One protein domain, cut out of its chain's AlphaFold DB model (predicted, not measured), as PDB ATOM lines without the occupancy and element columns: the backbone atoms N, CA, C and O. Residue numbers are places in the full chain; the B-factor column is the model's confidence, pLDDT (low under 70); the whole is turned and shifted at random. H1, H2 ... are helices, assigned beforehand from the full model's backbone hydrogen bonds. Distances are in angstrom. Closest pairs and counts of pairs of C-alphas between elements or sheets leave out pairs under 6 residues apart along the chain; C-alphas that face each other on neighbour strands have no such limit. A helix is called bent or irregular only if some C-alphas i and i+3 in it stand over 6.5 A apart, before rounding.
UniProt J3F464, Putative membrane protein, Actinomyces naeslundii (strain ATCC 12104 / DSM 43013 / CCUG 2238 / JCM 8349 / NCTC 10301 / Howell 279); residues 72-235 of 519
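What this domain is: This is residues 72 to 235 of the 519 residues of the protein "Putative membrane protein" of Actinomyces naeslundii (strain ATCC 12104 / DSM 43013 / CCUG 2238 / JCM 8349 / NCTC 10301 / Howell 279) (UniProt J3F464). One very long helix, H4, makes the long axis of a rod, and H3 and H5 pack along it as an up-and-down bundle of three, each running against the one before. H1 crosses H4 steeply on the bundle's side, short H2 lies across H4 near its last residues, and the first residues of H4 reach beyond the bundle. The printed part has 164 residues with five named helices, H1 to H5, and no named strand: all helix. It is loose, with a radius of gyration of the C-alphas of 21.3 A and spans of 77 by 36 by 28 A.

How they stand to each other: The hub is H4, residues 154 to 202. H3, residues 118 to 142, touches it at a shallow tilt of 16 degrees, opposite ways, a hairpin; the closest C-alphas, Ser 142 and Glu 172, are 4.8 A apart. H5, residues 208 to 230, makes a hairpin with H4 at 19 degrees, closest at C-alphas Thr 183 and Ala 225, 5.8 A. H1, residues 72 to 97, touches H4 with residues 78 to 86 alone, at a steep tilt of 67 degrees, only just short of about perpendicular; C-alphas Ser 82 and Ala 184 are closest, 4.3 A. H2, residues 104 to 114, touches H4 about perpendicular, 89 degrees, closest at C-alphas Leu 113 and Ala 199, 5.6 A. H1 and H3 are apart. Every O i to N i+4 pair is within hydrogen-bond range in H1 and H2, against 20 of 21 in H3, 43 of 45 in H4 and 15 of 19 in H5.

Where its parts are: H4 is 69.5 A long, from C-alpha 154 at (116.099, 257.491, 367.605); H1 is 37.6 A, H3 36.7 A, H5 33.9 A and H2 15.7 A. H5 is irregular, only just: C-alphas 225 and 228 are 6.9 A apart. It ends at C-alpha 230, (137.981, 270.589, 347.265).

The domain as a whole: The farthest C-alphas, Glu 152 and Gly 204, are 77.0 A apart. The printed part has no cut; the link H3 to H4 is long. Mean pLDDT of the printed part is 71.4, and residues 139 to 173 are among those under 70.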
ATOM      1  N   SER A  72     150.699 271.259 347.712       61.81
ATOM      2  CA  SER A  72     151.995 270.827 347.182       61.81
ATOM      3  C   SER A  72     152.296 269.344 347.430       61.81
ATOM      4  O   SER A  72     152.836 268.680 346.550       61.81
ATOM      5  N   GLY A  73     151.918 268.800 348.590       66.38
ATOM      6  CA  GLY A  73     152.121 267.386 348.908       66.38
ATOM      7  C   GLY A  73     151.228 266.465 348.077       66.38
ATOM      8  O   GLY A  73     151.673 265.402 347.652       66.38
ATOM      9  N   VAL A  74     149.990 266.886 347.798       69.81
ATOM     10  CA  VAL A  74     149.048 266.120 346.964       69.81
ATOM     11  C   VAL A  74     149.461 266.134 345.497       69.81
ATOM     12  O   VAL A  74     149.473 265.080 344.866       69.81
ATOM     13  N   LEU A  75     149.883 267.289 344.978       73.38
ATOM     14  CA  LEU A  75     150.415 267.396 343.619       73.38
ATOM     15  C   LEU A  75     151.662 266.529 343.432       73.38
ATOM     16  O   LEU A  75     151.745 265.788 342.460       73.38
ATOM     17  N   PHE A  76     152.599 266.550 344.384       73.75
ATOM     18  CA  PHE A  76     153.789 265.696 344.329       73.75
ATOM     19  C   PHE A  76     153.432 264.201 344.298       73.75
ATOM     20  O   PHE A  76     153.991 263.433 343.509       73.75
ATOM     21  N   LEU A  77     152.470 263.780 345.124       74.62
ATOM     22  CA  LEU A  77     152.012 262.391 345.155       74.62
ATOM     23  C   LEU A  77     151.312 261.991 343.846       74.62
ATOM     24  O   LEU A  77     151.520 260.892 343.346       74.62
ATOM     25  N   SER A  78     150.522 262.899 343.273       75.19
ATOM     26  CA  SER A  78     149.836 262.691 341.995       75.19
ATOM     27  C   SER A  78     150.816 262.595 340.821       75.19
ATOM     28  O   SER A  78     150.737 261.665 340.018       75.19
ATOM     29  N   VAL A  79     151.808 263.488 340.756       76.88
ATOM     30  CA  VAL A  79     152.856 263.467 339.722       76.88
ATOM     31  C   VAL A  79     153.688 262.187 339.815       76.88
ATOM     32  O   VAL A  79     153.911 261.521 338.806       76.88
ATOM     33  N   SER A  80     154.110 261.795 341.020       71.75
ATOM     34  CA  SER A  80     154.859 260.545 341.211       71.75
ATOM     35  C   SER A  80     154.029 259.305 340.859       71.75
ATOM     36  O   SER A  80     154.529 258.428 340.154       71.75
ATOM     37  N   ALA A  81     152.753 259.249 341.252       74.62
ATOM     38  CA  ALA A  81     151.840 258.171 340.868       74.62
ATOM     39  C   ALA A  81     151.608 258.102 339.349       74.62
ATOM     40  O   ALA A  81     151.550 257.010 338.786       74.62
ATOM     41  N   SER A  82     151.530 259.251 338.677       78.81
ATOM     42  CA  SER A  82     151.380 259.346 337.221       78.81
ATOM     43  C   SER A  82     152.614 258.821 336.484       78.81
ATOM     44  O   SER A  82     152.492 258.037 335.545       78.81
ATOM     45  N   LEU A  83     153.814 259.177 336.952       72.75
ATOM     46  CA  LEU A  83     155.077 258.672 336.403       72.75
ATOM     47  C   LEU A  83     155.223 257.160 336.610       72.75
ATOM     48  O   LEU A  83     155.595 256.442 335.685       72.75
ATOM     49  N   ILE A  84     154.890 256.660 337.803       74.44
ATOM     50  CA  ILE A  84     154.912 255.221 338.101       74.44
ATOM     51  C   ILE A  84     153.905 254.476 337.221       74.44
ATOM     52  O   ILE A  84     154.240 253.433 336.664       74.44
ATOM     53  N   THR A  85     152.694 255.016 337.053       76.88
ATOM     54  CA  THR A  85     151.663 254.435 336.180       76.88
ATOM     55  C   THR A  85     152.124 254.410 334.722       76.88
ATOM     56  O   THR A  85     151.979 253.382 334.068       76.88
ATOM     57  N   ALA A  86     152.759 255.476 334.221       73.12
ATOM     58  CA  ALA A  86     153.330 255.499 332.873       73.12
ATOM     59  C   ALA A  86     154.402 254.409 332.685       73.12
ATOM     60  O   ALA A  86     154.349 253.649 331.718       73.12
ATOM     61  N   LEU A  87     155.329 254.268 333.640       72.50
ATOM     62  CA  LEU A  87     156.340 253.202 333.631       72.50
ATOM     63  C   LEU A  87     155.703 251.803 333.685       72.50
ATOM     64  O   LEU A  87     156.134 250.895 332.975       72.50
ATOM     65  N   PHE A  88     154.657 251.628 334.493       72.56
ATOM     66  CA  PHE A  88     153.908 250.377 334.579       72.56
ATOM     67  C   PHE A  88     153.197 250.035 333.263       72.56
ATOM     68  O   PHE A  88     153.243 248.887 332.828       72.56
ATOM     69  N   CYS A  89     152.598 251.014 332.582       71.94
ATOM     70  CA  CYS A  89     152.005 250.824 331.257       71.94
ATOM     71  C   CYS A  89     153.050 250.390 330.219       71.94
ATOM     72  O   CYS A  89     152.779 249.476 329.440       71.94
ATOM     73  N   VAL A  90     154.258 250.964 330.245       67.19
ATOM     74  CA  VAL A  90     155.372 250.526 329.383       67.19
ATOM     75  C   VAL A  90     155.740 249.063 329.659       67.19
ATOM     76  O   VAL A  90     155.869 248.269 328.726       67.19
ATOM     77  N   LEU A  91     155.833 248.671 330.935       66.75
ATOM     78  CA  LEU A  91     156.089 247.282 331.342       66.75
ATOM     79  C   LEU A  91     154.957 246.320 330.936       66.75
ATOM     80  O   LEU A  91     155.228 245.181 330.560       66.75
ATOM     81  N   LEU A  92     153.696 246.759 330.973       70.00
ATOM     82  CA  LEU A  92     152.551 245.964 330.520       70.00
ATOM     83  C   LEU A  92     152.583 245.721 329.010       70.00
ATOM     84  O   LEU A  92     152.423 244.582 328.576       70.00
ATOM     85  N   VAL A  93     152.833 246.761 328.208       67.56
ATOM     86  CA  VAL A  93     152.973 246.628 326.746       67.56
ATOM     87  C   VAL A  93     154.104 245.657 326.407       67.56
ATOM     88  O   VAL A  93     153.955 244.804 325.533       67.56
ATOM     89  N   LYS A  94     155.210 245.716 327.152       62.38
ATOM     90  CA  LYS A  94     156.328 244.768 327.067       62.38
ATOM     91  C   LYS A  94     155.918 243.328 327.368       62.38
ATOM     92  O   LYS A  94     156.232 242.426 326.595       62.38
ATOM     93  N   LEU A  95     155.184 243.117 328.457       60.84
ATOM     94  CA  LEU A  95     154.728 241.790 328.871       60.84
ATOM     95  C   LEU A  95     153.764 241.166 327.849       60.84
ATOM     96  O   LEU A  95     153.815 239.961 327.623       60.84
ATOM     97  N   VAL A  96     152.939 241.985 327.189       64.38
ATOM     98  CA  VAL A  96     152.030 241.548 326.113       64.38
ATOM     99  C   VAL A  96     152.771 241.280 324.799       64.38
ATOM    100  O   VAL A  96     152.419 240.352 324.077       64.38
ATOM    101  N   THR A  97     153.795 242.072 324.472       63.69
ATOM    102  CA  THR A  97     154.534 241.960 323.200       63.69
ATOM    103  C   THR A  97     155.677 240.943 323.228       63.69
ATOM    104  O   THR A  97     156.181 240.582 322.170       63.69
ATOM    105  N   GLY A  98     156.080 240.449 324.405       56.16
ATOM    106  CA  GLY A  98     157.029 239.337 324.558       56.16
ATOM    107  C   GLY A  98     158.498 239.657 324.242       56.16
ATOM    108  O   GLY A  98     159.337 238.760 324.303       56.16
ATOM    109  N   ASN A  99     158.839 240.914 323.940       57.00
ATOM    110  CA  ASN A  99     160.197 241.329 323.574       57.00
ATOM    111  C   ASN A  99     160.995 241.809 324.796       57.00
ATOM    112  O   ASN A  99     160.899 242.978 325.181       57.00
ATOM    113  N   PHE A 100     161.814 240.920 325.364       56.09
ATOM    114  CA  PHE A 100     162.744 241.194 326.476       56.09
ATOM    115  C   PHE A 100     164.220 241.297 326.027       56.09
ATOM    116  O   PHE A 100     165.121 240.964 326.793       56.09
ATOM    117  N   GLY A 101     164.471 241.669 324.766       51.25
ATOM    118  CA  GLY A 101     165.775 241.484 324.118       51.25
ATOM    119  C   GLY A 101     166.723 242.690 324.075       51.25
ATOM    120  O   GLY A 101     167.921 242.466 323.936       51.25
ATOM    121  N   ASP A 102     166.240 243.932 324.202       55.41
ATOM    122  CA  ASP A 102     167.047 245.129 323.918       55.41
ATOM    123  C   ASP A 102     167.354 245.974 325.167       55.41
ATOM    124  O   ASP A 102     166.777 245.820 326.244       55.41
ATOM    125  N   SER A 103     168.310 246.902 325.029       64.38
ATOM    126  CA  SER A 103     168.596 247.889 326.075       64.38
ATOM    127  C   SER A 103     167.345 248.722 326.385       64.38
ATOM    128  O   SER A 103     166.720 249.262 325.472       64.38
ATOM    129  N   PHE A 104     167.022 248.887 327.672       57.81
ATOM    130  CA  PHE A 104     165.851 249.634 328.164       57.81
ATOM    131  C   PHE A 104     165.644 250.987 327.451       57.81
ATOM    132  O   PHE A 104     164.525 251.368 327.135       57.81
ATOM    133  N   LEU A 105     166.731 251.695 327.130       59.44
ATOM    134  CA  LEU A 105     166.710 252.994 326.448       59.44
ATOM    135  C   LEU A 105     166.303 252.917 324.964       59.44
ATOM    136  O   LEU A 105     165.530 253.755 324.505       59.44
ATOM    137  N   GLY A 106     166.787 251.916 324.222       62.53
ATOM    138  CA  GLY A 106     166.408 251.711 322.815       62.53
ATOM    139  C   GLY A 106     164.945 251.291 322.662       62.53
ATOM    140  O   GLY A 106     164.263 251.700 321.728       62.53
ATOM    141  N   GLU A 107     164.433 250.550 323.640       65.44
ATOM    142  CA  GLU A 107     163.043 250.098 323.681       65.44
ATOM    143  C   GLU A 107     162.065 251.236 324.003       65.44
ATOM    144  O   GLU A 107     160.987 251.318 323.414       65.44
ATOM    145  N   PHE A 108     162.451 252.144 324.906       65.00
ATOM    146  CA  PHE A 108     161.708 253.382 325.155       65.00
ATOM    147  C   PHE A 108     161.657 254.271 323.910       65.00
ATOM    148  O   PHE A 108     160.621 254.876 323.640       65.00
ATOM    149  N   LEU A 109     162.749 254.326 323.143       69.31
ATOM    150  CA  LEU A 109     162.816 255.092 321.902       69.31
ATOM    151  C   LEU A 109     161.904 254.501 320.814       69.31
ATOM    152  O   LEU A 109     161.151 255.253 320.204       69.31
ATOM    153  N   ASP A 110     161.899 253.177 320.609       71.69
ATOM    154  CA  ASP A 110     160.981 252.516 319.659       71.69
ATOM    155  C   ASP A 110     159.510 252.758 320.034       71.69
ATOM    156  O   ASP A 110     158.691 253.128 319.190       71.69
ATOM    157  N   LEU A 111     159.168 252.641 321.322       71.31
ATOM    158  CA  LEU A 111     157.813 252.924 321.797       71.31
ATOM    159  C   LEU A 111     157.431 254.401 321.595       71.31
ATOM    160  O   LEU A 111     156.323 254.692 321.144       71.31
ATOM    161  N   ALA A 112     158.342 255.333 321.885       71.75
ATOM    162  CA  ALA A 112     158.126 256.765 321.683       71.75
ATOM    163  C   ALA A 112     157.905 257.111 320.201       71.75
ATOM    164  O   ALA A 112     157.005 257.884 319.874       71.75
ATOM    165  N   LEU A 113     158.664 256.487 319.296       76.19
ATOM    166  CA  LEU A 113     158.503 256.658 317.852       76.19
ATOM    167  C   LEU A 113     157.156 256.117 317.360       76.19
ATOM    168  O   LEU A 113     156.502 256.769 316.547       76.19
ATOM    169  N   ARG A 114     156.676 254.989 317.896       74.88
ATOM    170  CA  ARG A 114     155.333 254.461 317.583       74.88
ATOM    171  C   ARG A 114     154.202 255.366 318.076       74.88
ATOM    172  O   ARG A 114     153.145 255.404 317.455       74.88
ATOM    173  N   LEU A 115     154.425 256.106 319.161       72.12
ATOM    174  CA  LEU A 115     153.471 257.073 319.712       72.12
ATOM    175  C   LEU A 115     153.481 258.429 318.983       72.12
ATOM    176  O   LEU A 115     152.620 259.260 319.256       72.12
ATOM    177  N   SER A 116     154.409 258.675 318.052       76.56
ATOM    178  CA  SER A 116     154.573 259.969 317.355       76.56
ATOM    179  C   SER A 116     153.448 260.331 316.366       76.56
ATOM    180  O   SER A 116     153.446 261.429 315.800       76.56
ATOM    181  N   GLY A 117     152.470 259.443 316.160       77.44
ATOM    182  CA  GLY A 117     151.333 259.673 315.268       77.44
ATOM    183  C   GLY A 117     150.421 260.820 315.725       77.44
ATOM    184  O   GLY A 117     150.139 260.977 316.912       77.44
ATOM    185  N   SER A 118     149.916 261.610 314.773       77.00
ATOM    186  CA  SER A 118     148.974 262.708 315.049       77.00
ATOM    187  C   SER A 118     147.603 262.224 315.534       77.00
ATOM    188  O   SER A 118     146.964 262.915 316.322       77.00
ATOM    189  N   SER A 119     147.174 261.021 315.130       82.00
ATOM    190  CA  SER A 119     145.928 260.400 315.605       82.00
ATOM    191  C   SER A 119     145.955 260.157 317.113       82.00
ATOM    192  O   SER A 119     145.028 260.549 317.809       82.00
ATOM    193  N   PHE A 120     147.069 259.629 317.632       82.38
ATOM    194  CA  PHE A 120     147.252 259.409 319.067       82.38
ATOM    195  C   PHE A 120     147.122 260.714 319.862       82.38
ATOM    196  O   PHE A 120     146.471 260.745 320.902       82.38
ATOM    197  N   ARG A 121     147.701 261.814 319.364       83.62
ATOM    198  CA  ARG A 121     147.622 263.121 320.035       83.62
ATOM    199  C   ARG A 121     146.201 263.685 320.063       83.62
ATOM    200  O   ARG A 121     145.816 264.235 321.090       83.62
ATOM    201  N   SER A 122     145.428 263.510 318.990       83.25
ATOM    202  CA  SER A 122     144.006 263.886 318.958       83.25
ATOM    203  C   SER A 122     143.181 263.052 319.942       83.25
ATOM    204  O   SER A 122     142.435 263.612 320.742       83.25
ATOM    205  N   ASP A 123     143.382 261.732 319.956       84.12
ATOM    206  CA  ASP A 123     142.643 260.811 320.828       84.12
ATOM    207  C   ASP A 123     142.882 261.116 322.320       84.12
ATOM    208  O   ASP A 123     141.968 261.027 323.141       84.12
ATOM    209  N   VAL A 124     144.103 261.520 322.696       82.81
ATOM    210  CA  VAL A 124     144.429 261.904 324.083       82.81
ATOM    211  C   VAL A 124     143.630 263.130 324.538       82.81
ATOM    212  O   VAL A 124     143.204 263.185 325.696       82.81
ATOM    213  N   VAL A 125     143.402 264.103 323.650       80.94
ATOM    214  CA  VAL A 125     142.621 265.310 323.966       80.94
ATOM    215  C   VAL A 125     141.150 264.956 324.194       80.94
ATOM    216  O   VAL A 125     140.565 265.405 325.183       80.94
ATOM    217  N   ASP A 126     140.582 264.092 323.350       81.94
ATOM    218  CA  ASP A 126     139.195 263.631 323.480       81.94
ATOM    219  C   ASP A 126     138.972 262.853 324.786       81.94
ATOM    220  O   ASP A 126     137.994 263.079 325.508       81.94
ATOM    221  N   VAL A 127     139.924 261.989 325.158       83.38
ATOM    222  CA  VAL A 127     139.896 261.263 326.439       83.38
ATOM    223  C   VAL A 127     139.976 262.223 327.628       83.38
ATOM    224  O   VAL A 127     139.320 261.989 328.645       83.38
ATOM    225  N   GLY A 128     140.713 263.331 327.512       77.31
ATOM    226  CA  GLY A 128     140.823 264.329 328.577       77.31
ATOM    227  C   GLY A 128     139.486 264.956 328.971       77.31
ATOM    228  O   GLY A 128     139.206 265.098 330.163       77.31
ATOM    229  N   ALA A 129     138.619 265.252 327.998       77.81
ATOM    230  CA  ALA A 129     137.279 265.774 328.269       77.81
ATOM    231  C   ALA A 129     136.393 264.746 328.997       77.81
ATOM    232  O   ALA A 129     135.669 265.094 329.934       77.81
ATOM    233  N   VAL A 130     136.486 263.468 328.609       83.25
ATOM    234  CA  VAL A 130     135.743 262.370 329.248       83.25
ATOM    235  C   VAL A 130     136.201 262.158 330.690       83.25
ATOM    236  O   VAL A 130     135.362 262.030 331.582       83.25
ATOM    237  N   VAL A 131     137.515 262.163 330.940       82.62
ATOM    238  CA  VAL A 131     138.068 261.998 332.293       82.62
ATOM    239  C   VAL A 131     137.663 263.161 333.195       82.62
ATOM    240  O   VAL A 131     137.194 262.921 334.306       82.62
ATOM    241  N   ALA A 132     137.757 264.403 332.712       77.31
ATOM    242  CA  ALA A 132     137.315 265.570 333.473       77.31
ATOM    243  C   ALA A 132     135.818 265.484 333.829       77.31
ATOM    244  O   ALA A 132     135.434 265.731 334.973       77.31
ATOM    245  N   GLY A 133     134.968 265.070 332.881       79.88
ATOM    246  CA  GLY A 133     133.542 264.844 333.134       79.88
ATOM    247  C   GLY A 133     133.278 263.732 334.155       79.88
ATOM    248  O   GLY A 133     132.432 263.890 335.038       79.88
ATOM    249  N   ALA A 134     134.027 262.627 334.076       81.81
ATOM    250  CA  ALA A 134     133.922 261.512 335.012       81.81
ATOM    251  C   ALA A 134     134.339 261.908 336.435       81.81
ATOM    252  O   ALA A 134     133.644 261.563 337.388       81.81
ATOM    253  N   GLU A 135     135.423 262.668 336.597       75.94
ATOM    254  CA  GLU A 135     135.858 263.143 337.914       75.94
ATOM    255  C   GLU A 135     134.863 264.120 338.544       75.94
ATOM    256  O   GLU A 135     134.535 263.981 339.722       75.94
ATOM    257  N   VAL A 136     134.307 265.056 337.766       76.56
ATOM    258  CA  VAL A 136     133.257 265.965 338.254       76.56
ATOM    259  C   VAL A 136     132.009 265.183 338.675       76.56
ATOM    260  O   VAL A 136     131.427 265.463 339.725       76.56
ATOM    261  N   ALA A 137     131.612 264.167 337.903       77.19
ATOM    262  CA  ALA A 137     130.497 263.295 338.260       77.19
ATOM    263  C   ALA A 137     130.775 262.490 339.542       77.19
ATOM    264  O   ALA A 137     129.898 262.385 340.397       77.19
ATOM    265  N   LEU A 138     131.991 261.960 339.717       72.19
ATOM    266  CA  LEU A 138     132.396 261.241 340.930       72.19
ATOM    267  C   LEU A 138     132.428 262.150 342.157       72.19
ATOM    268  O   LEU A 138     131.953 261.746 343.219       72.19
ATOM    269  N   ALA A 139     132.906 263.386 342.008       66.81
ATOM    270  CA  ALA A 139     132.867 264.380 343.071       66.81
ATOM    271  C   ALA A 139     131.416 264.688 343.479       66.81
ATOM    272  O   ALA A 139     131.084 264.649 344.664       66.81
ATOM    273  N   ALA A 140     130.520 264.882 342.506       66.81
ATOM    274  CA  ALA A 140     129.108 265.153 342.762       66.81
ATOM    275  C   ALA A 140     128.371 263.964 343.410       66.81
ATOM    276  O   ALA A 140     127.561 264.158 344.317       66.81
ATOM    277  N   LEU A 141     128.658 262.731 342.979       61.44
ATOM    278  CA  LEU A 141     128.065 261.510 343.537       61.44
ATOM    279  C   LEU A 141     128.592 261.169 344.937       61.44
ATOM    280  O   LEU A 141     127.897 260.485 345.686       61.44
ATOM    281  N   SER A 142     129.781 261.662 345.297       56.50
ATOM    282  CA  SER A 142     130.359 261.508 346.636       56.50
ATOM    283  C   SER A 142     129.701 262.413 347.691       56.50
ATOM    284  O   SER A 142     129.814 262.155 348.882       56.50
ATOM    285  N   TRP A 143     128.956 263.451 347.288       56.19
ATOM    286  CA  TRP A 143     128.353 264.428 348.202       56.19
ATOM    287  C   TRP A 143     126.901 264.113 348.563       56.19
ATOM    288  O   TRP A 143     125.975 264.854 348.222       56.19
ATOM    289  N   ARG A 144     126.684 263.033 349.316       51.53
ATOM    290  CA  ARG A 144     125.414 262.822 350.023       51.53
ATOM    291  C   ARG A 144     125.646 262.764 351.527       51.53
ATOM    292  O   ARG A 144     126.278 261.856 352.046       51.53
ATOM    293  N   GLN A 145     125.124 263.765 352.234       48.78
ATOM    294  CA  GLN A 145     125.082 263.789 353.695       48.78
ATOM    295  C   GLN A 145     123.659 263.488 354.159       48.78
ATOM    296  O   GLN A 145     122.723 264.234 353.858       48.78
ATOM    297  N   HIS A 146     123.495 262.404 354.914       49.62
ATOM    298  CA  HIS A 146     122.223 262.056 355.534       49.62
ATOM    299  C   HIS A 146     122.083 262.786 356.871       49.62
ATOM    300  O   HIS A 146     122.821 262.525 357.824       49.62
ATOM    301  N   LYS A 147     121.116 263.708 356.951       48.12
ATOM    302  CA  LYS A 147     120.800 264.420 358.196       48.12
ATOM    303  C   LYS A 147     120.344 263.432 359.273       48.12
ATOM    304  O   LYS A 147     119.537 262.542 359.002       48.12
ATOM    305  N   ARG A 148     120.837 263.621 360.498       53.06
ATOM    306  CA  ARG A 148     120.470 262.805 361.660       53.06
ATOM    307  C   ARG A 148     118.965 262.929 361.959       53.06
ATOM    308  O   ARG A 148     118.450 264.048 361.999       53.06
ATOM    309  N   PRO A 149     118.256 261.819 362.221       50.69
ATOM    310  CA  PRO A 149     116.893 261.872 362.738       50.69
ATOM    311  C   PRO A 149     116.900 262.318 364.213       50.69
ATOM    312  O   PRO A 149     117.551 261.690 365.048       50.69
ATOM    313  N   ALA A 150     116.167 263.387 364.540       41.97
ATOM    314  CA  ALA A 150     115.968 263.881 365.907       41.97
ATOM    315  C   ALA A 150     114.530 263.592 366.391       41.97
ATOM    316  O   ALA A 150     113.582 263.794 365.635       41.97
ATOM    317  N   GLY A 151     114.364 263.117 367.636       46.97
ATOM    318  CA  GLY A 151     113.054 262.866 368.269       46.97
ATOM    319  C   GLY A 151     112.912 261.514 368.989       46.97
ATOM    320  O   GLY A 151     113.825 260.692 369.015       46.97
ATOM    321  N   GLU A 152     111.756 261.246 369.599       37.16
ATOM    322  CA  GLU A 152     111.477 259.950 370.236       37.16
ATOM    323  C   GLU A 152     111.344 258.842 369.169       37.16
ATOM    324  O   GLU A 152     110.522 258.924 368.263       37.16
ATOM    325  N   GLY A 153     112.197 257.809 369.240       48.66
ATOM    326  CA  GLY A 153     112.320 256.766 368.201       48.66
ATOM    327  C   GLY A 153     113.724 256.612 367.598       48.66
ATOM    328  O   GLY A 153     113.961 255.670 366.834       48.66
ATOM    329  N   VAL A 154     114.675 257.463 368.012       50.88
ATOM    330  CA  VAL A 154     116.099 257.491 367.605       50.88
ATOM    331  C   VAL A 154     116.772 256.120 367.579       50.88
ATOM    332  O   VAL A 154     117.609 255.874 366.723       50.88
ATOM    333  N   ARG A 155     116.392 255.173 368.443       50.69
ATOM    334  CA  ARG A 155     117.017 253.840 368.450       50.69
ATOM    335  C   ARG A 155     116.589 252.945 367.278       50.69
ATOM    336  O   ARG A 155     117.395 252.155 366.803       50.69
ATOM    337  N   ARG A 156     115.335 253.059 366.815       51.22
ATOM    338  CA  ARG A 156     114.809 252.285 365.670       51.22
ATOM    339  C   ARG A 156     115.246 252.897 364.339       51.22
ATOM    340  O   ARG A 156     115.647 252.166 363.443       51.22
ATOM    341  N   VAL A 157     115.215 254.225 364.239       55.91
ATOM    342  CA  VAL A 157     115.599 254.957 363.018       55.91
ATOM    343  C   VAL A 157     117.120 255.137 362.923       55.91
ATOM    344  O   VAL A 157     117.677 255.125 361.831       55.91
ATOM    345  N   GLY A 158     117.819 255.212 364.058       59.84
ATOM    346  CA  GLY A 158     119.272 255.389 364.124       59.84
ATOM    347  C   GLY A 158     120.065 254.222 363.545       59.84
ATOM    348  O   GLY A 158     121.136 254.441 362.998       59.84
ATOM    349  N   MET A 159     119.529 252.997 363.591       60.25
ATOM    350  CA  MET A 159     120.167 251.845 362.947       60.25
ATOM    351  C   MET A 159     120.109 251.937 361.418       60.25
ATOM    352  O   MET A 159     121.082 251.612 360.749       60.25
ATOM    353  N   MET A 160     118.985 252.405 360.871       60.88
ATOM    354  CA  MET A 160     118.820 252.588 359.429       60.88
ATOM    355  C   MET A 160     119.656 253.768 358.927       60.88
ATOM    356  O   MET A 160     120.393 253.623 357.962       60.88
ATOM    357  N   TRP A 161     119.666 254.872 359.681       67.00
ATOM    358  CA  TRP A 161     120.571 255.997 359.441       67.00
ATOM    359  C   TRP A 161     122.049 255.575 359.456       67.00
ATOM    360  O   TRP A 161     122.805 255.984 358.586       67.00
ATOM    361  N   LEU A 162     122.467 254.716 360.394       64.19
ATOM    362  CA  LEU A 162     123.851 254.236 360.463       64.19
ATOM    363  C   LEU A 162     124.233 253.372 359.245       64.19
ATOM    364  O   LEU A 162     125.365 253.448 358.776       64.19
ATOM    365  N   ILE A 163     123.294 252.574 358.721       66.06
ATOM    366  CA  ILE A 163     123.487 251.802 357.483       66.06
ATOM    367  C   ILE A 163     123.666 252.748 356.290       66.06
ATOM    368  O   ILE A 163     124.629 252.590 355.541       66.06
ATOM    369  N   ASP A 164     122.805 253.758 356.163       64.00
ATOM    370  CA  ASP A 164     122.884 254.742 355.078       64.00
ATOM    371  C   ASP A 164     124.197 255.549 355.144       64.00
ATOM    372  O   ASP A 164     124.874 255.726 354.132       64.00
ATOM    373  N   VAL A 165     124.629 255.952 356.348       64.88
ATOM    374  CA  VAL A 165     125.919 256.630 356.580       64.88
ATOM    375  C   VAL A 165     127.106 255.741 356.196       64.88
ATOM    376  O   VAL A 165     128.091 256.239 355.654       64.88
ATOM    377  N   PHE A 166     127.047 254.430 356.447       68.38
ATOM    378  CA  PHE A 166     128.120 253.513 356.048       68.38
ATOM    379  C   PHE A 166     128.177 253.287 354.540       68.38
ATOM    380  O   PHE A 166     129.279 253.240 353.985       68.38
ATOM    381  N   ASP A 167     127.026 253.146 353.885       68.25
ATOM    382  CA  ASP A 167     126.962 252.994 352.433       68.25
ATOM    383  C   ASP A 167     127.464 254.259 351.728       68.25
ATOM    384  O   ASP A 167     128.241 254.158 350.775       68.25
ATOM    385  N   ASP A 168     127.124 255.441 352.240       64.75
ATOM    386  CA  ASP A 168     127.627 256.704 351.706       64.75
ATOM    387  C   ASP A 168     129.112 256.918 352.010       64.75
ATOM    388  O   ASP A 168     129.870 257.225 351.093       64.75
ATOM    389  N   ALA A 169     129.589 256.631 353.226       64.75
ATOM    390  CA  ALA A 169     131.022 256.674 353.533       64.75
ATOM    391  C   ALA A 169     131.833 255.709 352.646       64.75
ATOM    392  O   ALA A 169     132.970 255.984 352.271       64.75
ATOM    393  N   ARG A 170     131.270 254.546 352.295       69.50
ATOM    394  CA  ARG A 170     131.904 253.605 351.363       69.50
ATOM    395  C   ARG A 170     131.905 254.140 349.932       69.50
ATOM    396  O   ARG A 170     132.897 253.962 349.230       69.50
ATOM    397  N   ARG A 171     130.808 254.752 349.485       69.44
ATOM    398  CA  ARG A 171     130.739 255.403 348.170       69.44
ATOM    399  C   ARG A 171     131.742 256.543 348.070       69.44
ATOM    400  O   ARG A 171     132.402 256.644 347.045       69.44
ATOM    401  N   GLU A 172     131.896 257.331 349.128       68.56
ATOM    402  CA  GLU A 172     132.895 258.394 349.232       68.56
ATOM    403  C   GLU A 172     134.322 257.850 349.099       68.56
ATOM    404  O   GLU A 172     135.084 258.359 348.281       68.56
ATOM    405  N   ASP A 173     134.672 256.777 349.816       69.81
ATOM    406  CA  ASP A 173     136.000 256.157 349.701       69.81
ATOM    407  C   ASP A 173     136.256 255.562 348.314       69.81
ATOM    408  O   ASP A 173     137.317 255.782 347.734       69.81
ATOM    409  N   ILE A 174     135.284 254.829 347.757       72.38
ATOM    410  CA  ILE A 174     135.404 254.248 346.413       72.38
ATOM    411  C   ILE A 174     135.533 255.358 345.370       72.38
ATOM    412  O   ILE A 174     136.348 255.240 344.460       72.38
ATOM    413  N   ALA A 175     134.758 256.438 345.494       72.75
ATOM    414  CA  ALA A 175     134.854 257.587 344.606       72.75
ATOM    415  C   ALA A 175     136.215 258.282 344.750       72.75
ATOM    416  O   ALA A 175     136.827 258.612 343.739       72.75
ATOM    417  N   ALA A 176     136.729 258.445 345.973       72.88
ATOM    418  CA  ALA A 176     138.049 259.019 346.229       72.88
ATOM    419  C   ALA A 176     139.183 258.163 345.650       72.88
ATOM    420  O   ALA A 176     140.108 258.701 345.041       72.88
ATOM    421  N   ASP A 177     139.119 256.841 345.799       75.06
ATOM    422  CA  ASP A 177     140.101 255.931 345.213       75.06
ATOM    423  C   ASP A 177     140.003 255.898 343.687       75.06
ATOM    424  O   ASP A 177     141.027 255.941 343.006       75.06
ATOM    425  N   LEU A 178     138.789 255.904 343.131       77.62
ATOM    426  CA  LEU A 178     138.584 255.958 341.687       77.62
ATOM    427  C   LEU A 178     139.083 257.284 341.096       77.62
ATOM    428  O   LEU A 178     139.743 257.260 340.062       77.62
ATOM    429  N   MET A 179     138.854 258.413 341.776       78.31
ATOM    430  CA  MET A 179     139.426 259.714 341.410       78.31
ATOM    431  C   MET A 179     140.958 259.661 341.415       78.31
ATOM    432  O   MET A 179     141.577 260.069 340.444       78.31
ATOM    433  N   ARG A 180     141.599 259.068 342.435       79.50
ATOM    434  CA  ARG A 180     143.071 258.912 342.461       79.50
ATOM    435  C   ARG A 180     143.598 258.076 341.295       79.50
ATOM    436  O   ARG A 180     144.632 258.421 340.724       79.50
ATOM    437  N   VAL A 181     142.916 256.981 340.958       81.31
ATOM    438  CA  VAL A 181     143.286 256.124 339.822       81.31
ATOM    439  C   VAL A 181     143.116 256.880 338.505       81.31
ATOM    440  O   VAL A 181     144.039 256.884 337.696       81.31
ATOM    441  N   LEU A 182     141.986 257.564 338.311       83.75
ATOM    442  CA  LEU A 182     141.722 258.385 337.126       83.75
ATOM    443  C   LEU A 182     142.769 259.485 336.960       83.75
ATOM    444  O   LEU A 182     143.351 259.608 335.884       83.75
ATOM    445  N   THR A 183     143.083 260.208 338.035       85.06
ATOM    446  CA  THR A 183     144.134 261.225 338.054       85.06
ATOM    447  C   THR A 183     145.493 260.635 337.654       85.06
ATOM    448  O   THR A 183     146.185 261.216 336.818       85.06
ATOM    449  N   ALA A 184     145.883 259.474 338.197       83.88
ATOM    450  CA  ALA A 184     147.159 258.831 337.870       83.88
ATOM    451  C   ALA A 184     147.215 258.332 336.413       83.88
ATOM    452  O   ALA A 184     148.234 258.491 335.739       83.88
ATOM    453  N   CYS A 185     146.118 257.765 335.903       84.12
ATOM    454  CA  CYS A 185     146.000 257.334 334.510       84.12
ATOM    455  C   CYS A 185     146.022 258.522 333.541       84.12
ATOM    456  O   CYS A 185     146.711 258.470 332.523       84.12
ATOM    457  N   PHE A 186     145.314 259.605 333.859       86.19
ATOM    458  CA  PHE A 186     145.318 260.815 333.045       86.19
ATOM    459  C   PHE A 186     146.685 261.494 333.058       86.19
ATOM    460  O   PHE A 186     147.204 261.835 332.001       86.19
ATOM    461  N   GLY A 187     147.334 261.605 334.219       84.50
ATOM    462  CA  GLY A 187     148.705 262.103 334.296       84.50
ATOM    463  C   GLY A 187     149.687 261.244 333.489       84.50
ATOM    464  O   GLY A 187     150.553 261.789 332.807       84.50
ATOM    465  N   ALA A 188     149.526 259.915 333.480       82.62
ATOM    466  CA  ALA A 188     150.316 259.030 332.619       82.62
ATOM    467  C   ALA A 188     150.064 259.282 331.119       82.62
ATOM    468  O   ALA A 188     151.016 259.288 330.337       82.62
ATOM    469  N   LEU A 189     148.814 259.548 330.719       86.00
ATOM    470  CA  LEU A 189     148.471 259.953 329.349       86.00
ATOM    471  C   LEU A 189     149.111 261.293 328.969       86.00
ATOM    472  O   LEU A 189     149.645 261.410 327.870       86.00
ATOM    473  N   VAL A 190     149.130 262.278 329.875       86.50
ATOM    474  CA  VAL A 190     149.820 263.559 329.648       86.50
ATOM    475  C   VAL A 190     151.321 263.338 329.446       86.50
ATOM    476  O   VAL A 190     151.906 263.907 328.527       86.50
ATOM    477  N   VAL A 191     151.953 262.468 330.239       83.25
ATOM    478  CA  VAL A 191     153.367 262.102 330.041       83.25
ATOM    479  C   VAL A 191     153.578 261.443 328.672       83.25
ATOM    480  O   VAL A 191     154.494 261.830 327.948       83.25
ATOM    481  N   ALA A 192     152.716 260.502 328.277       82.00
ATOM    482  CA  ALA A 192     152.790 259.849 326.968       82.00
ATOM    483  C   ALA A 192     152.581 260.833 325.801       82.00
ATOM    484  O   ALA A 192     153.251 260.721 324.774       82.00
ATOM    485  N   PHE A 193     151.708 261.830 325.970       85.19
ATOM    486  CA  PHE A 193     151.513 262.918 325.014       85.19
ATOM    487  C   PHE A 193     152.798 263.729 324.822       85.19
ATOM    488  O   PHE A 193     153.230 263.936 323.690       85.19
ATOM    489  N   TRP A 194     153.468 264.124 325.907       83.12
ATOM    490  CA  TRP A 194     154.746 264.836 325.814       83.12
ATOM    491  C   TRP A 194     155.839 263.990 325.159       83.12
ATOM    492  O   TRP A 194     156.576 264.495 324.316       83.12
ATOM    493  N   VAL A 195     155.904 262.692 325.469       82.25
ATOM    494  CA  VAL A 195     156.812 261.754 324.787       82.25
ATOM    495  C   VAL A 195     156.524 261.694 323.279       82.25
ATOM    496  O   VAL A 195     157.464 261.725 322.490       82.25
ATOM    497  N   SER A 196     155.249 261.683 322.868       83.06
ATOM    498  CA  SER A 196     154.840 261.745 321.454       83.06
ATOM    499  C   SER A 196     155.283 263.042 320.770       83.06
ATOM    500  O   SER A 196     155.819 262.996 319.664       83.06
ATOM    501  N   VAL A 197     155.116 264.194 321.433       81.81
ATOM    502  CA  VAL A 197     155.540 265.505 320.911       81.81
ATOM    503  C   VAL A 197     157.057 265.558 320.727       81.81
ATOM    504  O   VAL A 197     157.527 265.940 319.655       81.81
ATOM    505  N   PHE A 198     157.832 265.112 321.721       80.19
ATOM    506  CA  PHE A 198     159.293 265.064 321.616       80.19
ATOM    507  C   PHE A 198     159.771 264.079 320.539       80.19
ATOM    508  O   PHE A 198     160.719 264.380 319.817       80.19
ATOM    509  N   ALA A 199     159.102 262.933 320.379       79.38
ATOM    510  CA  ALA A 199     159.408 261.976 319.317       79.38
ATOM    511  C   ALA A 199     159.095 262.541 317.920       79.38
ATOM    512  O   ALA A 199     159.906 262.408 317.007       79.38
ATOM    513  N   ALA A 200     157.960 263.223 317.753       80.19
ATOM    514  CA  ALA A 200     157.601 263.882 316.499       80.19
ATOM    515  C   ALA A 200     158.585 265.012 316.143       80.19
ATOM    516  O   ALA A 200     159.001 265.125 314.988       80.19
ATOM    517  N   GLN A 201     159.020 265.792 317.140       80.19
ATOM    518  CA  GLN A 201     160.052 266.816 316.974       80.19
ATOM    519  C   GLN A 201     161.400 266.204 316.567       80.19
ATOM    520  O   GLN A 201     162.068 266.727 315.677       80.19
ATOM    521  N   TYR A 202     161.781 265.073 317.172       78.88
ATOM    522  CA  TYR A 202     162.978 264.317 316.795       78.88
ATOM    523  C   TYR A 202     162.914 263.809 315.343       78.88
ATOM    524  O   TYR A 202     163.924 263.800 314.644       78.88
ATOM    525  N   CYS A 203     161.721 263.458 314.855       78.94
ATOM    526  CA  CYS A 203     161.475 263.096 313.457       78.94
ATOM    527  C   CYS A 203     161.361 264.298 312.494       78.94
ATOM    528  O   CYS A 203     161.105 264.092 311.310       78.94
ATOM    529  N   GLY A 204     161.540 265.539 312.967       79.00
ATOM    530  CA  GLY A 204     161.497 266.750 312.138       79.00
ATOM    531  C   GLY A 204     160.091 267.241 311.774       79.00
ATOM    532  O   GLY A 204     159.947 268.051 310.860       79.00
ATOM    533  N   ILE A 205     159.050 266.762 312.462       80.25
ATOM    534  CA  ILE A 205     157.663 267.206 312.267       80.25
ATOM    535  C   ILE A 205     157.447 268.512 313.044       80.25
ATOM    536  O   ILE A 205     157.876 268.630 314.190       80.25
ATOM    537  N   GLN A 206     156.770 269.494 312.444       78.12
ATOM    538  CA  GLN A 206     156.434 270.753 313.117       78.12
ATOM    539  C   GLN A 206     155.303 270.534 314.142       78.12
ATOM    540  O   GLN A 206     154.240 270.030 313.786       78.12
ATOM    541  N   VAL A 207     155.536 270.897 315.412       74.69
ATOM    542  CA  VAL A 207     154.671 270.558 316.573       74.69
ATOM    543  C   VAL A 207     154.191 271.774 317.383       74.69
ATOM    544  O   VAL A 207     153.664 271.615 318.481       74.69
ATOM    545  N   ASP A 208     154.316 272.997 316.860       73.69
ATOM    546  CA  ASP A 208     154.057 274.237 317.620       73.69
ATOM    547  C   ASP A 208     152.650 274.292 318.265       73.69
ATOM    548  O   ASP A 208     152.499 274.749 319.399       73.69
ATOM    549  N   GLY A 209     151.622 273.767 317.586       79.00
ATOM    550  CA  GLY A 209     150.260 273.660 318.131       79.00
ATOM    551  C   GLY A 209     150.099 272.578 319.207       79.00
ATOM    552  O   GLY A 209     149.398 272.788 320.197       79.00
ATOM    553  N   ASP A 210     150.800 271.453 319.063       79.38
ATOM    554  CA  ASP A 210     150.744 270.328 320.003       79.38
ATOM    555  C   ASP A 210     151.420 270.677 321.341       79.38
ATOM    556  O   ASP A 210     150.985 270.224 322.400       79.38
ATOM    557  N   VAL A 211     152.437 271.549 321.323       82.44
ATOM    558  CA  VAL A 211     153.092 272.066 322.538       82.44
ATOM    559  C   VAL A 211     152.119 272.888 323.387       82.44
ATOM    560  O   VAL A 211     152.060 272.710 324.605       82.44
ATOM    561  N   PHE A 212     151.319 273.761 322.763       82.81
ATOM    562  CA  PHE A 212     150.300 274.539 323.474       82.81
ATOM    563  C   PHE A 212     149.246 273.626 324.119       82.81
ATOM    564  O   PHE A 212     148.935 273.777 325.301       82.81
ATOM    565  N   VAL A 213     148.761 272.628 323.373       83.50
ATOM    566  CA  VAL A 213     147.824 271.614 323.884       83.50
ATOM    567  C   VAL A 213     148.432 270.837 325.058       83.50
ATOM    568  O   VAL A 213     147.772 270.650 326.079       83.50
ATOM    569  N   GLY A 214     149.711 270.462 324.977       83.00
ATOM    570  CA  GLY A 214     150.429 269.782 326.059       83.00
ATOM    571  C   GLY A 214     150.507 270.593 327.355       83.00
ATOM    572  O   GLY A 214     150.357 270.033 328.444       83.00
ATOM    573  N   ILE A 215     150.696 271.913 327.262       83.62
ATOM    574  CA  ILE A 215     150.700 272.815 328.427       83.62
ATOM    575  C   ILE A 215     149.308 272.877 329.064       83.62
ATOM    576  O   ILE A 215     149.183 272.780 330.289       83.62
ATOM    577  N   VAL A 216     148.256 272.987 328.246       85.88
ATOM    578  CA  VAL A 216     146.870 272.962 328.731       85.88
ATOM    579  C   VAL A 216     146.580 271.638 329.438       85.88
ATOM    580  O   VAL A 216     146.042 271.646 330.543       85.88
ATOM    581  N   LEU A 217     147.005 270.501 328.881       85.44
ATOM    582  CA  LEU A 217     146.832 269.182 329.499       85.44
ATOM    583  C   LEU A 217     147.537 269.060 330.861       85.44
ATOM    584  O   LEU A 217     146.945 268.518 331.795       85.44
ATOM    585  N   ILE A 218     148.747 269.615 331.017       84.75
ATOM    586  CA  ILE A 218     149.434 269.677 332.321       84.75
ATOM    587  C   ILE A 218     148.596 270.466 333.332       84.75
ATOM    588  O   ILE A 218     148.383 270.002 334.453       84.75
ATOM    589  N   PHE A 219     148.106 271.646 332.945       84.94
ATOM    590  CA  PHE A 219     147.284 272.468 333.830       84.94
ATOM    591  C   PHE A 219     145.995 271.739 334.226       84.94
ATOM    592  O   PHE A 219     145.650 271.675 335.406       84.94
ATOM    593  N   THR A 220     145.329 271.116 333.253       83.56
ATOM    594  CA  THR A 220     144.094 270.349 333.463       83.56
ATOM    595  C   THR A 220     144.333 269.167 334.405       83.56
ATOM    596  O   THR A 220     143.561 268.964 335.336       83.56
ATOM    597  N   SER A 221     145.446 268.442 334.237       82.88
ATOM    598  CA  SER A 221     145.867 267.355 335.132       82.88
ATOM    599  C   SER A 221     146.134 267.849 336.558       82.88
ATOM    600  O   SER A 221     145.748 267.186 337.520       82.88
ATOM    601  N   GLY A 222     146.724 269.038 336.713       81.19
ATOM    602  CA  GLY A 222     146.908 269.675 338.017       81.19
ATOM    603  C   GLY A 222     145.584 270.028 338.702       81.19
ATOM    604  O   GLY A 222     145.436 269.784 339.897       81.19
ATOM    605  N   VAL A 223     144.609 270.558 337.957       82.69
ATOM    606  CA  VAL A 223     143.264 270.870 338.477       82.69
ATOM    607  C   VAL A 223     142.539 269.595 338.918       82.69
ATOM    608  O   VAL A 223     142.037 269.540 340.039       82.69
ATOM    609  N   ILE A 224     142.558 268.565 338.073       81.31
ATOM    610  CA  ILE A 224     142.053 267.210 338.344       81.31
ATOM    611  C   ILE A 224     142.669 266.651 339.640       81.31
ATOM    612  O   ILE A 224     141.961 266.297 340.580       81.31
ATOM    613  N   ALA A 225     143.997 266.702 339.772       77.25
ATOM    614  CA  ALA A 225     144.707 266.200 340.949       77.25
ATOM    615  C   ALA A 225     144.374 266.940 342.257       77.25
ATOM    616  O   ALA A 225     144.553 266.392 343.348       77.25
ATOM    617  N   LEU A 226     143.919 268.191 342.165       78.69
ATOM    618  CA  LEU A 226     143.516 269.013 343.305       78.69
ATOM    619  C   LEU A 226     142.021 268.897 343.622       78.69
ATOM    620  O   LEU A 226     141.614 269.282 344.719       78.69
ATOM    621  N   LEU A 227     141.207 268.344 342.722       72.50
ATOM    622  CA  LEU A 227     139.770 268.162 342.925       72.50
ATOM    623  C   LEU A 227     139.442 267.394 344.228       72.50
ATOM    624  O   LEU A 227     138.572 267.856 344.973       72.50
ATOM    625  N   PRO A 228     140.193 266.337 344.616       65.62
ATOM    626  CA  PRO A 228     139.983 265.640 345.886       65.62
ATOM    627  C   PRO A 228     140.244 266.487 347.146       65.62
ATOM    628  O   PRO A 228     139.847 266.104 348.246       65.62
ATOM    629  N   LEU A 229     140.940 267.625 347.029       63.66
ATOM    630  CA  LEU A 229     141.135 268.566 348.141       63.66
ATOM    631  C   LEU A 229     139.957 269.531 348.309       63.66
ATOM    632  O   LEU A 229     139.765 270.066 349.401       63.66
ATOM    633  N   LEU A 230     139.187 269.760 347.242       58.88
ATOM    634  CA  LEU A 230     137.981 270.589 347.265       58.88
ATOM    635  C   LEU A 230     136.773 269.811 347.793       58.88
ATOM    636  O   LEU A 230     135.866 270.412 348.375       58.88
ATOM    637  N   SER A 231     136.773 268.481 347.651       55.19
ATOM    638  CA  SER A 231     135.831 267.607 348.348       55.19
ATOM    639  C   SER A 231     136.034 267.718 349.857       55.19
ATOM    640  O   SER A 231     136.930 267.111 350.443       55.19
ATOM    641  N   ARG A 232     135.184 268.536 350.491       51.69
ATOM    642  CA  ARG A 232     135.082 268.624 351.949       51.69
ATOM    643  C   ARG A 232     134.770 267.220 352.489       51.69
ATOM    644  O   ARG A 232     133.804 266.622 352.014       51.69
ATOM    645  N   PRO A 233     135.545 266.687 353.451       54.47
ATOM    646  CA  PRO A 233     135.206 265.417 354.072       54.47
ATOM    647  C   PRO A 233     133.850 265.573 354.762       54.47
ATOM    648  O   PRO A 233     133.664 266.468 355.582       54.47
ATOM    649  N   SER A 234     132.901 264.713 354.403       53.84
ATOM    650  CA  SER A 234     131.502 264.784 354.836       53.84
ATOM    651  C   SER A 234     131.298 264.545 356.340       53.84
ATOM    652  O   SER A 234     130.187 264.715 356.828       53.84
ATOM    653  N   GLY A 235     132.340 264.113 357.059       57.91
ATOM    654  CA  GLY A 235     132.264 263.620 358.437       57.91
ATOM    655  C   GLY A 235     131.806 262.157 358.540       57.91
ATOM    656  O   GLY A 235     132.156 261.486 359.512       57.91
TER     657      GLY A 235